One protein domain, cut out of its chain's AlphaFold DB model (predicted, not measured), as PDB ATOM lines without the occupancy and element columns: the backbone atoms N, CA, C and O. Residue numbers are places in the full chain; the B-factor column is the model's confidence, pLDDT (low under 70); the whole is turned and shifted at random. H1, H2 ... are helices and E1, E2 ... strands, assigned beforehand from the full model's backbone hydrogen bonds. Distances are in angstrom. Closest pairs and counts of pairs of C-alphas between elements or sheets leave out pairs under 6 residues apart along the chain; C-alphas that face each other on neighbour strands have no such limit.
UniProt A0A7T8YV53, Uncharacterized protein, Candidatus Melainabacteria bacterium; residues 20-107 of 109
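Overview. This is residues 20 to 107 of the 109 residues of an uncharacterized protein of Candidatus Melainabacteria bacterium (UniProt A0A7T8YV53). A two-stranded hairpin, E1 and E2, has H1 packed on it, and H3 packs on H1, while the long unnamed stretch 61 to 94 wraps round the hairpin before reaching H3. The printed part has 88 residues, with H1, H2, E1, E2 and H3 in that order along the chain; the sheet, E1 - E2, is antiparallel. The class is mixed, helices and strands, with under half of the residues in named elements. The whole is compact, with a radius of gyration of the C-alphas of 12.4 A, and spans 32 by 31 by 23 A.

Along the chain. H1, residues 25 to 35, begins at C-alpha 25 (-63.346, -58.986, -4.345) and is 15.2 A long. H2 is residues 38 to 41. E1, residues 43 to 50, measures 20.8 A, and E2, residues 53 to 60, 22.7 A. H3, residues 95 to 105, is 15.7 A long and ends at C-alpha 105 (-59.556, -73.259, 6.981).

Arrangement. E1 and E2 form a hairpin, antiparallel at 153 degrees; N 46 and O 57 are 2.8 A apart, within hydrogen-bond range. Residues 58 to 59 of E2 pair with residues 66 to 67, and residues 46 to 47 of E1 with 84 to 85, both antiparallel. The closest C-alphas of H1 and E2, Cys 25 and Trp 56, are 5.2 A apart. H1 and H3 touch, closest at the C-alphas of Ala 31 and Ala 97, 4.8 A, at a steep tilt of 58 degrees, the same way. H2 is close to H1 but not clearly touching, closest at the C-alphas of Tyr 33 and Ser 41, 7.8 A. E1 and H3 are apart. Every O i to N i+4 pair is within hydrogen-bond range in H1 and H3; H2 is too short for such a pair.

Size, cuts and confidence. The C-alphas farthest apart, those of Lys 82 and Leu 106, are 34.6 A from each other. The printed part has no cut. The link from E2 to H3 is long, 34 residues. The mean pLDDT of the printed part is 90.8, and residue 107 is under 70.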
ATOM      1  N   ARG A  20     -70.582 -55.932   3.839       84.19
ATOM      2  CA  ARG A  20     -69.517 -56.852   4.275       84.19
ATOM      3  C   ARG A  20     -68.629 -57.409   3.150       84.19
ATOM      4  O   ARG A  20     -67.611 -58.017   3.465       84.19
ATOM      5  N   TYR A  21     -69.014 -57.244   1.882       86.62
ATOM      6  CA  TYR A  21     -68.283 -57.736   0.706       86.62
ATOM      7  C   TYR A  21     -67.504 -56.628  -0.023       86.62
ATOM      8  O   TYR A  21     -66.577 -56.917  -0.783       86.62
ATOM      9  N   THR A  22     -67.878 -55.361   0.195       86.56
ATOM     10  CA  THR A  22     -67.338 -54.204  -0.526       86.56
ATOM     11  C   THR A  22     -65.826 -54.091  -0.358       86.56
ATOM     12  O   THR A  22     -65.334 -53.841   0.737       86.56
ATOM     13  N   GLY A  23     -65.081 -54.188  -1.462       85.75
ATOM     14  CA  GLY A  23     -63.622 -54.009  -1.467       85.75
ATOM     15  C   GLY A  23     -62.819 -55.263  -1.108       85.75
ATOM     16  O   GLY A  23     -61.583 -55.200  -1.023       85.75
ATOM     17  N   HIS A  24     -63.492 -56.406  -0.945       90.38
ATOM     18  CA  HIS A  24     -62.856 -57.705  -0.718       90.38
ATOM     19  C   HIS A  24     -62.702 -58.548  -1.986       90.38
ATOM     20  O   HIS A  24     -61.959 -59.521  -1.933       90.38
ATOM     21  N   CYS A  25     -63.314 -58.173  -3.117       92.06
ATOM     22  CA  CYS A  25     -63.346 -58.986  -4.345       92.06
ATOM     23  C   CYS A  25     -61.974 -59.527  -4.781       92.06
ATOM     24  O   CYS A  25     -61.845 -60.716  -5.056       92.06
ATOM     25  N   TYR A  26     -60.927 -58.694  -4.749       92.69
ATOM     26  CA  TYR A  26     -59.565 -59.128  -5.079       92.69
ATOM     27  C   TYR A  26     -59.059 -60.216  -4.121       92.69
ATOM     28  O   TYR A  26     -58.656 -61.287  -4.553       92.69
ATOM     29  N   VAL A  27     -59.100 -59.956  -2.808       92.75
ATOM     30  CA  VAL A  27     -58.512 -60.871  -1.812       92.75
ATOM     31  C   VAL A  27     -59.344 -62.129  -1.608       92.75
ATOM     32  O   VAL A  27     -58.784 -63.172  -1.295       92.75
ATOM     33  N   ALA A  28     -60.662 -62.039  -1.793       92.38
ATOM     34  CA  ALA A  28     -61.557 -63.185  -1.758       92.38
ATOM     35  C   ALA A  28     -61.310 -64.104  -2.962       92.38
ATOM     36  O   ALA A  28     -61.150 -65.307  -2.776       92.38
ATOM     37  N   SER A  29     -61.208 -63.537  -4.169       93.81
ATOM     38  CA  SER A  29     -60.934 -64.304  -5.392       93.81
ATOM     39  C   SER A  29     -59.539 -64.922  -5.379       93.81
ATOM     40  O   SER A  29     -59.384 -66.087  -5.731       93.81
ATOM     41  N   GLU A  30     -58.531 -64.177  -4.918       94.62
ATOM     42  CA  GLU A  30     -57.159 -64.673  -4.778       94.62
ATOM     43  C   GLU A  30     -57.076 -65.821  -3.765       94.62
ATOM     44  O   GLU A  30     -56.526 -66.881  -4.065       94.62
ATOM     45  N   ALA A  31     -57.667 -65.649  -2.578       92.69
ATOM     46  CA  ALA A  31     -57.702 -66.698  -1.567       92.69
ATOM     47  C   ALA A  31     -58.406 -67.960  -2.083       92.69
ATOM     48  O   ALA A  31     -57.881 -69.059  -1.914       92.69
ATOM     49  N   LEU A  32     -59.564 -67.803  -2.734       93.12
ATOM     50  CA  LEU A  32     -60.317 -68.922  -3.296       93.12
ATOM     51  C   LEU A  32     -59.517 -69.655  -4.378       93.12
ATOM     52  O   LEU A  32     -59.423 -70.876  -4.328       93.12
ATOM     53  N   TYR A  33     -58.885 -68.929  -5.302       94.19
ATOM     54  CA  TYR A  33     -58.058 -69.519  -6.356       94.19
ATOM     55  C   TYR A  33     -56.962 -70.418  -5.785       94.19
ATOM     56  O   TYR A  33     -56.794 -71.556  -6.217       94.19
ATOM     57  N   HIS A  34     -56.244 -69.942  -4.766       92.06
ATOM     58  CA  HIS A  34     -55.202 -70.743  -4.134       92.06
ATOM     59  C   HIS A  34     -55.757 -71.905  -3.300       92.06
ATOM     60  O   HIS A  34     -55.124 -72.959  -3.261       92.06
ATOM     61  N   LEU A  35     -56.923 -71.753  -2.662       91.00
ATOM     62  CA  LEU A  35     -57.589 -72.851  -1.948       91.00
ATOM     63  C   LEU A  35     -58.063 -73.964  -2.892       91.00
ATOM     64  O   LEU A  35     -57.990 -75.125  -2.513       91.00
ATOM     65  N   LEU A  36     -58.479 -73.625  -4.115       91.06
ATOM     66  CA  LEU A  36     -58.894 -74.592  -5.137       91.06
ATOM     67  C   LEU A  36     -57.714 -75.312  -5.817       91.06
ATOM     68  O   LEU A  36     -57.930 -76.183  -6.651       91.06
ATOM     69  N   GLY A  37     -56.464 -74.970  -5.481       90.94
ATOM     70  CA  GLY A  37     -55.268 -75.583  -6.075       90.94
ATOM     71  C   GLY A  37     -54.581 -74.737  -7.152       90.94
ATOM     72  O   GLY A  37     -53.696 -75.236  -7.854       90.94
ATOM     73  N   GLY A  38     -54.938 -73.455  -7.266       89.62
ATOM     74  CA  GLY A  38     -54.314 -72.505  -8.181       89.62
ATOM     75  C   GLY A  38     -54.602 -72.838  -9.643       89.62
ATOM     76  O   GLY A  38     -55.726 -73.184  -9.997       89.62
ATOM     77  N   SER A  39     -53.582 -72.762 -10.499       87.56
ATOM     78  CA  SER A  39     -53.721 -72.971 -11.949       87.56
ATOM     79  C   SER A  39     -54.220 -74.370 -12.306       87.56
ATOM     80  O   SER A  39     -54.931 -74.533 -13.296       87.56
ATOM     81  N   ARG A  40     -53.911 -75.369 -11.470       91.06
ATOM     82  CA  ARG A  40     -54.356 -76.760 -11.641       91.06
ATOM     83  C   ARG A  40     -55.865 -76.939 -11.477       91.06
ATOM     84  O   ARG A  40     -56.401 -77.931 -11.942       91.06
ATOM     85  N   SER A  41     -56.549 -75.981 -10.850       92.12
ATOM     86  CA  SER A  41     -58.001 -76.028 -10.634       92.12
ATOM     87  C   SER A  41     -58.833 -75.739 -11.888       92.12
ATOM     88  O   SER A  41     -60.053 -75.820 -11.837       92.12
ATOM     89  N   GLY A  42     -58.202 -75.300 -12.984       94.25
ATOM     90  CA  GLY A  42     -58.906 -74.862 -14.192       94.25
ATOM     91  C   GLY A  42     -59.557 -73.476 -14.086       94.25
ATOM     92  O   GLY A  42     -59.982 -72.927 -15.105       94.25
ATOM     93  N   PHE A  43     -59.595 -72.858 -12.900       96.00
ATOM     94  CA  PHE A  43     -60.108 -71.501 -12.715       96.00
ATOM     95  C   PHE A  43     -59.099 -70.433 -13.142       96.00
ATOM     96  O   PHE A  43     -57.928 -70.463 -12.771       96.00
ATOM     97  N   ILE A  44     -59.582 -69.443 -13.888       95.44
ATOM     98  CA  ILE A  44     -58.824 -68.269 -14.319       95.44
ATOM     99  C   ILE A  44     -59.395 -67.035 -13.614       95.44
ATOM    100  O   ILE A  44     -60.617 -66.833 -13.657       95.44
ATOM    101  N   PRO A  45     -58.559 -66.176 -13.010       95.94
ATOM    102  CA  PRO A  45     -59.017 -64.901 -12.486       95.94
ATOM    103  C   PRO A  45     -59.549 -64.010 -13.603       95.94
ATOM    104  O   PRO A  45     -58.990 -63.926 -14.696       95.94
ATOM    105  N   GLN A  46     -60.652 -63.338 -13.320       97.19
ATOM    106  CA  GLN A  46     -61.307 -62.425 -14.237       97.19
ATOM    107  C   GLN A  46     -61.415 -61.052 -13.595       97.19
ATOM    108  O   GLN A  46     -61.665 -60.931 -12.392       97.19
ATOM    109  N   VAL A  47     -61.279 -60.020 -14.421       95.75
ATOM    110  CA  VAL A  47     -61.447 -58.629 -14.013       95.75
ATOM    111  C   VAL A  47     -62.441 -57.913 -14.921       95.75
ATOM    112  O   VAL A  47     -62.452 -58.110 -16.136       95.75
ATOM    113  N   LEU A  48     -63.289 -57.071 -14.331       95.88
ATOM    114  CA  LEU A  48     -64.173 -56.159 -15.060       95.88
ATOM    115  C   LEU A  48     -64.395 -54.857 -14.290       95.88
ATOM    116  O   LEU A  48     -64.020 -54.726 -13.122       95.88
ATOM    117  N   ARG A  49     -65.027 -53.886 -14.952       94.94
ATOM    118  CA  ARG A  49     -65.542 -52.669 -14.318       94.94
ATOM    119  C   ARG A  49     -67.046 -52.806 -14.108       94.94
ATOM    120  O   ARG A  49     -67.762 -53.124 -15.052       94.94
ATOM    121  N   HIS A  50     -67.505 -52.572 -12.881       94.44
ATOM    122  CA  HIS A  50     -68.919 -52.625 -12.505       94.44
ATOM    123  C   HIS A  50     -69.217 -51.628 -11.389       94.44
ATOM    124  O   HIS A  50     -68.411 -51.491 -10.468       94.44
ATOM    125  N   GLU A  51     -70.331 -50.901 -11.505       91.19
ATOM    126  CA  GLU A  51     -70.756 -49.843 -10.567       91.19
ATOM    127  C   GLU A  51     -69.619 -48.875 -10.163       91.19
ATOM    128  O   GLU A  51     -69.398 -48.575  -8.991       91.19
ATOM    129  N   GLY A  52     -68.825 -48.418 -11.140       86.12
ATOM    130  CA  GLY A  52     -67.717 -47.477 -10.903       86.12
ATOM    131  C   GLY A  52     -66.480 -48.083 -10.215       86.12
ATOM    132  O   GLY A  52     -65.497 -47.378  -9.968       86.12
ATOM    133  N   GLY A  53     -66.475 -49.390  -9.947       88.00
ATOM    134  CA  GLY A  53     -65.386 -50.122  -9.303       88.00
ATOM    135  C   GLY A  53     -64.764 -51.202 -10.187       88.00
ATOM    136  O   GLY A  53     -65.323 -51.618 -11.195       88.00
ATOM    137  N   THR A  54     -63.570 -51.659  -9.805       92.19
ATOM    138  CA  THR A  54     -62.960 -52.861 -10.388       92.19
ATOM    139  C   THR A  54     -63.436 -54.067  -9.599       92.19
ATOM    140  O   THR A  54     -63.325 -54.077  -8.369       92.19
ATOM    141  N   HIS A  55     -63.915 -55.081 -10.306       95.12
ATOM    142  CA  HIS A  55     -64.386 -56.329  -9.732       95.12
ATOM    143  C   HIS A  55     -63.504 -57.496 -10.143       95.12
ATOM    144  O   HIS A  55     -63.060 -57.547 -11.288       95.12
ATOM    145  N   TRP A  56     -63.280 -58.415  -9.209       95.69
ATOM    146  CA  TRP A  56     -62.500 -59.631  -9.411       95.69
ATOM    147  C   TRP A  56     -63.344 -60.839  -9.035       95.69
ATOM    148  O   TRP A  56     -64.031 -60.805  -8.014       95.69
ATOM    149  N   TYR A  57     -63.263 -61.880  -9.855       96.75
ATOM    150  CA  TYR A  57     -63.935 -63.165  -9.665       96.75
ATOM    151  C   TYR A  57     -63.140 -64.273 -10.375       96.75
ATOM    152  O   TYR A  57     -62.117 -63.990 -11.003       96.75
ATOM    153  N   LEU A  58     -63.578 -65.531 -10.282       97.25
ATOM    154  CA  LEU A  58     -62.973 -66.651 -11.011       97.25
ATOM    155  C   LEU A  58     -63.943 -67.223 -12.043       97.25
ATOM    156  O   LEU A  58     -65.138 -67.342 -11.773       97.25
ATOM    157  N   LYS A  59     -63.412 -67.624 -13.198       97.62
ATOM    158  CA  LYS A  59     -64.146 -68.356 -14.234       97.62
ATOM    159  C   LYS A  59     -63.401 -69.634 -14.590       97.62
ATOM    160  O   LYS A  59     -62.209 -69.576 -14.890       97.62
ATOM    161  N   HIS A  60     -64.078 -70.773 -14.562       96.56
ATOM    162  CA  HIS A  60     -63.497 -72.035 -14.993       96.56
ATOM    163  C   HIS A  60     -63.283 -72.022 -16.511       96.56
ATOM    164  O   HIS A  60     -64.182 -71.656 -17.269       96.56
ATOM    165  N   ARG A  61     -62.090 -72.423 -16.964       93.94
ATOM    166  CA  ARG A  61     -61.686 -72.359 -18.377       93.94
ATOM    167  C   ARG A  61     -62.588 -73.196 -19.283       93.94
ATOM    168  O   ARG A  61     -63.001 -72.707 -20.323       93.94
ATOM    169  N   THR A  62     -62.876 -74.430 -18.873       94.06
ATOM    170  CA  THR A  62     -63.616 -75.405 -19.692       94.06
ATOM    171  C   THR A  62     -65.129 -75.260 -19.546       94.06
ATOM    172  O   THR A  62     -65.823 -75.043 -20.527       94.06
ATOM    173  N   THR A  63     -65.650 -75.339 -18.318       96.19
ATOM    174  CA  THR A  63     -67.097 -75.301 -18.046       96.19
ATOM    175  C   THR A  63     -67.709 -73.899 -18.098       96.19
ATOM    176  O   THR A  63     -68.927 -73.764 -18.139       96.19
ATOM    177  N   GLY A  64     -66.897 -72.837 -18.042       95.00
ATOM    178  CA  GLY A  64     -67.386 -71.460 -17.940       95.00
ATOM    179  C   GLY A  64     -67.968 -71.087 -16.572       95.00
ATOM    180  O   GLY A  64     -68.422 -69.955 -16.405       95.00
ATOM    181  N   GLU A  65     -67.923 -71.999 -15.598       97.00
ATOM    182  CA  GLU A  65     -68.457 -71.819 -14.249       97.00
ATOM    183  C   GLU A  65     -67.875 -70.581 -13.553       97.00
ATOM    184  O   GLU A  65     -66.664 -70.354 -13.569       97.00
ATOM    185  N   ILE A  66     -68.734 -69.795 -12.902       97.44
ATOM    186  CA  ILE A  66     -68.359 -68.549 -12.227       97.44
ATOM    187  C   ILE A  66     -68.312 -68.760 -10.714       97.44
ATOM    188  O   ILE A  66     -69.289 -69.182 -10.099       97.44
ATOM    189  N   ARG A  67     -67.189 -68.389 -10.091       96.75
ATOM    190  CA  ARG A  67     -67.045 -68.324  -8.632       96.75
ATOM    191  C   ARG A  67     -66.773 -66.889  -8.203       96.75
ATOM    192  O   ARG A  67     -65.690 -66.345  -8.419       96.75
ATOM    193  N   ASP A  68     -67.766 -66.291  -7.557       95.38
ATOM    194  CA  ASP A  68     -67.712 -64.929  -7.041       95.38
ATOM    195  C   ASP A  68     -68.310 -64.887  -5.634       95.38
ATOM    196  O   ASP A  68     -69.520 -64.886  -5.451       95.38
ATOM    197  N   LEU A  69     -67.461 -64.842  -4.607       92.81
ATOM    198  CA  LEU A  69     -67.913 -64.778  -3.209       92.81
ATOM    199  C   LEU A  69     -68.392 -63.376  -2.798       92.81
ATOM    200  O   LEU A  69     -68.815 -63.168  -1.661       92.81
ATOM    201  N   THR A  70     -68.277 -62.399  -3.698       93.00
ATOM    202  CA  THR A  70     -68.475 -60.976  -3.416       93.00
ATOM    203  C   THR A  70     -69.474 -60.309  -4.357       93.00
ATOM    204  O   THR A  70     -69.608 -59.091  -4.303       93.00
ATOM    205  N   PHE A  71     -70.228 -61.073  -5.159       93.38
ATOM    206  CA  PHE A  71     -71.231 -60.534  -6.091       93.38
ATOM    207  C   PHE A  71     -72.261 -59.641  -5.383       93.38
ATOM    208  O   PHE A  71     -72.668 -58.610  -5.909       93.38
ATOM    209  N   LYS A  72     -72.595 -59.978  -4.128       92.25
ATOM    210  CA  LYS A  72     -73.491 -59.207  -3.251       92.25
ATOM    211  C   LYS A  72     -72.937 -57.838  -2.834       92.25
ATOM    212  O   LYS A  72     -73.604 -57.128  -2.088       92.25
ATOM    213  N   GLN A  73     -71.726 -57.446  -3.245       89.44
ATOM    214  CA  GLN A  73     -71.232 -56.079  -3.029       89.44
ATOM    215  C   GLN A  73     -71.938 -55.041  -3.913       89.44
ATOM    216  O   GLN A  73     -71.857 -53.855  -3.603       89.44
ATOM    217  N   PHE A  74     -72.590 -55.489  -4.989       90.50
ATOM    218  CA  PHE A  74     -73.253 -54.644  -5.978       90.50
ATOM    219  C   PHE A  74     -74.766 -54.638  -5.799       90.50
ATOM    220  O   PHE A  74     -75.335 -55.548  -5.191       90.50
ATOM    221  N   ARG A  75     -75.414 -53.606  -6.340       90.75
ATOM    222  CA  ARG A  75     -76.876 -53.490  -6.359       90.75
ATOM    223  C   ARG A  75     -77.478 -54.175  -7.579       90.75
ATOM    224  O   ARG A  75     -78.570 -54.719  -7.473       90.75
ATOM    225  N   SER A  76     -76.785 -54.146  -8.713       93.38
ATOM    226  CA  SER A  76     -77.211 -54.810  -9.943       93.38
ATOM    227  C   SER A  76     -76.435 -56.111 -10.193       93.38
ATOM    228  O   SER A  76     -75.305 -56.259  -9.710       93.38
ATOM    229  N   PRO A  77     -76.982 -57.034 -11.010       95.50
ATOM    230  CA  PRO A  77     -76.262 -58.228 -11.439       95.50
ATOM    231  C   PRO A  77     -74.897 -57.893 -12.048       95.50
ATOM    232  O   PRO A  77     -74.738 -56.883 -12.740       95.50
ATOM    233  N   VAL A  78     -73.908 -58.749 -11.787       95.88
ATOM    234  CA  VAL A  78     -72.552 -58.577 -12.316       95.88
ATOM    235  C   VAL A  78     -72.531 -58.978 -13.799       95.88
ATOM    236  O   VAL A  78     -72.927 -60.096 -14.131       95.88
ATOM    237  N   PRO A  79     -72.037 -58.124 -14.714       96.38
ATOM    238  CA  PRO A  79     -72.017 -58.419 -16.144       96.38
ATOM    239  C   PRO A  79     -70.821 -59.316 -16.506       96.38
ATOM    240  O   PRO A  79     -69.873 -58.871 -17.152       96.38
ATOM    241  N   TYR A  80     -70.846 -60.588 -16.090       96.56
ATOM    242  CA  TYR A  80     -69.715 -61.519 -16.241       96.56
ATOM    243  C   TYR A  80     -69.221 -61.679 -17.689       96.56
ATOM    244  O   TYR A  80     -68.027 -61.880 -17.906       96.56
ATOM    245  N   HIS A  81     -70.091 -61.496 -18.687       94.50
ATOM    246  CA  HIS A  81     -69.721 -61.505 -20.109       94.50
ATOM    247  C   HIS A  81     -68.700 -60.415 -20.495       94.50
ATOM    248  O   HIS A  81     -68.008 -60.563 -21.494       94.50
ATOM    249  N   LYS A  82     -68.564 -59.339 -19.704       95.00
ATOM    250  CA  LYS A  82     -67.572 -58.264 -19.916       95.00
ATOM    251  C   LYS A  82     -66.222 -58.540 -19.246       95.00
ATOM    252  O   LYS A  82     -65.324 -57.700 -19.307       95.00
ATOM    253  N   GLY A  83     -66.095 -59.669 -18.547       94.50
ATOM    254  CA  GLY A  83     -64.861 -60.071 -17.882       94.50
ATOM    255  C   GLY A  83     -63.717 -60.319 -18.847       94.50
ATOM    256  O   GLY A  83     -63.914 -60.852 -19.934       94.50
ATOM    257  N   ARG A  84     -62.509 -59.960 -18.414       94.94
ATOM    258  CA  ARG A  84     -61.266 -60.306 -19.104       94.94
ATOM    259  C   ARG A  84     -60.415 -61.196 -18.211       94.94
ATOM    260  O   ARG A  84     -60.207 -60.867 -17.039       94.94
ATOM    261  N   GLY A  85     -59.911 -62.291 -18.775       91.19
ATOM    262  CA  GLY A  85     -58.990 -63.189 -18.088       91.19
ATOM    263  C   GLY A  85     -57.664 -62.496 -17.814       91.19
ATOM    264  O   GLY A  85     -57.098 -61.864 -18.701       91.19
ATOM    265  N   SER A  86     -57.184 -62.589 -16.578       86.31
ATOM    266  CA  SER A  86     -55.931 -61.972 -16.157       86.31
ATOM    267  C   SER A  86     -55.269 -62.793 -15.053       86.31
ATOM    268  O   SER A  86     -55.928 -63.549 -14.341       86.31
ATOM    269  N   GLY A  87     -53.956 -62.645 -14.896       85.88
ATOM    270  CA  GLY A  87     -53.267 -63.116 -13.699       85.88
ATOM    271  C   GLY A  87     -53.595 -62.229 -12.496       85.88
ATOM    272  O   GLY A  87     -53.961 -61.061 -12.641       85.88
ATOM    273  N   PHE A  88     -53.433 -62.760 -11.283       85.56
ATOM    274  CA  PHE A  88     -53.344 -61.884 -10.115       85.56
ATOM    275  C   PHE A  88     -52.078 -61.027 -10.198       85.56
ATOM    276  O   PHE A  88     -51.104 -61.389 -10.854       85.56
ATOM    277  N   LEU A  89     -52.073 -59.899  -9.488       76.69
ATOM    278  CA  LEU A  89     -50.943 -58.963  -9.471       76.69
ATOM    279  C   LEU A  89     -49.699 -59.532  -8.763       76.69
ATOM    280  O   LEU A  89     -48.671 -58.866  -8.693       76.69
ATOM    281  N   THR A  90     -49.799 -60.732  -8.189       74.62
ATOM    282  CA  THR A  90     -48.748 -61.384  -7.410       74.62
ATOM    283  C   THR A  90     -48.614 -62.857  -7.792       74.62
ATOM    284  O   THR A  90     -49.611 -63.554  -7.963       74.62
ATOM    285  N   LEU A  91     -47.370 -63.345  -7.868       72.75
ATOM    286  CA  LEU A  91     -47.054 -64.760  -8.133       72.75
ATOM    287  C   LEU A  91     -47.445 -65.685  -6.969       72.75
ATOM    288  O   LEU A  91     -47.826 -66.834  -7.168       72.75
ATOM    289  N   LYS A  92     -47.335 -65.180  -5.736       84.94
ATOM    290  CA  LYS A  92     -47.712 -65.872  -4.496       84.94
ATOM    291  C   LYS A  92     -48.940 -65.189  -3.882       84.94
ATOM    292  O   LYS A  92     -49.105 -63.986  -4.101       84.94
ATOM    293  N   PRO A  93     -49.746 -65.897  -3.064       86.38
ATOM    294  CA  PRO A  93     -50.895 -65.284  -2.415       86.38
ATOM    295  C   PRO A  93     -50.459 -64.077  -1.578       86.38
ATOM    296  O   PRO A  93     -49.553 -64.177  -0.740       86.38
ATOM    297  N   SER A  94     -51.123 -62.942  -1.778       88.62
ATOM    298  CA  SER A  94     -50.861 -61.717  -1.030       88.62
ATOM    299  C   SER A  94     -51.003 -61.927   0.484       88.62
ATOM    300  O   SER A  94     -51.726 -62.811   0.955       88.62
ATOM    301  N   LYS A  95     -50.358 -61.073   1.300       88.50
ATOM    302  CA  LYS A  95     -50.476 -61.137   2.775       88.50
ATOM    303  C   LYS A  95     -51.942 -61.157   3.231       88.50
ATOM    304  O   LYS A  95     -52.291 -61.930   4.118       88.50
ATOM    305  N   ARG A  96     -52.800 -60.354   2.588       89.06
ATOM    306  CA  ARG A  96     -54.243 -60.300   2.871       89.06
ATOM    307  C   ARG A  96     -54.949 -61.599   2.470       89.06
ATOM    308  O   ARG A  96     -55.727 -62.105   3.269       89.06
ATOM    309  N   ALA A  97     -54.654 -62.162   1.297       88.50
ATOM    310  CA  ALA A  97     -55.228 -63.442   0.881       88.50
ATOM    311  C   ALA A  97     -54.823 -64.590   1.814       88.50
ATOM    312  O   ALA A  97     -55.687 -65.357   2.227       88.50
ATOM    313  N   ARG A  98     -53.560 -64.662   2.258       90.00
ATOM    314  CA  ARG A  98     -53.119 -65.681   3.231       90.00
ATOM    315  C   ARG A  98     -53.900 -65.627   4.546       90.00
ATOM    316  O   ARG A  98     -54.254 -66.675   5.080       90.00
ATOM    317  N   ILE A  99     -54.214 -64.428   5.049       89.75
ATOM    318  CA  ILE A  99     -55.059 -64.261   6.247       89.75
ATOM    319  C   ILE A  99     -56.467 -64.814   5.992       89.75
ATOM    320  O   ILE A  99     -56.983 -65.562   6.822       89.75
ATOM    321  N   VAL A 100     -57.072 -64.492   4.841       88.19
ATOM    322  CA  VAL A 100     -58.395 -65.018   4.457       88.19
ATOM    323  C   VAL A 100     -58.369 -66.543   4.369       88.19
ATOM    324  O   VAL A 100     -59.238 -67.190   4.946       88.19
ATOM    325  N   MET A 101     -57.360 -67.119   3.710       88.06
ATOM    326  CA  MET A 101     -57.194 -68.570   3.582       88.06
ATOM    327  C   MET A 101     -57.057 -69.250   4.947       88.06
ATOM    328  O   MET A 101     -57.744 -70.235   5.205       88.06
ATOM    329  N   LYS A 102     -56.213 -68.711   5.843       88.50
ATOM    330  CA  LYS A 102     -56.039 -69.243   7.206       88.50
ATOM    331  C   LYS A 102     -57.363 -69.234   7.969       88.50
ATOM    332  O   LYS A 102     -57.735 -70.244   8.551       88.50
ATOM    333  N   ARG A 103     -58.100 -68.120   7.926       87.62
ATOM    334  CA  ARG A 103     -59.407 -68.007   8.591       87.62
ATOM    335  C   ARG A 103     -60.451 -68.941   7.993       87.62
ATOM    336  O   ARG A 103     -61.217 -69.518   8.749       87.62
ATOM    337  N   ALA A 104     -60.476 -69.102   6.670       83.19
ATOM    338  CA  ALA A 104     -61.398 -70.015   6.000       83.19
ATOM    339  C   ALA A 104     -61.167 -71.471   6.425       83.19
ATOM    340  O   ALA A 104     -62.128 -72.159   6.738       83.19
ATOM    341  N   ARG A 105     -59.905 -71.907   6.519       81.75
ATOM    342  CA  ARG A 105     -59.556 -73.259   6.981       81.75
ATOM    343  C   ARG A 105     -59.984 -73.531   8.426       81.75
ATOM    344  O   ARG A 105     -60.432 -74.628   8.707       81.75
ATOM    345  N   LEU A 106     -59.914 -72.532   9.308       75.31
ATOM    346  CA  LEU A 106     -60.339 -72.655  10.713       75.31
ATOM    347  C   LEU A 106     -61.859 -72.787  10.917       75.31
ATOM    348  O   LEU A 106     -62.277 -73.038  12.034       75.31
ATOM    349  N   HIS A 107     -62.682 -72.553   9.890       64.12
ATOM    350  CA  HIS A 107     -64.137 -72.770   9.970       64.12
ATOM    351  C   HIS A 107     -64.566 -74.072   9.262       64.12
ATOM    352  O   HIS A 107     -65.759 -74.321   9.133       64.12
TER     353      HIS A 107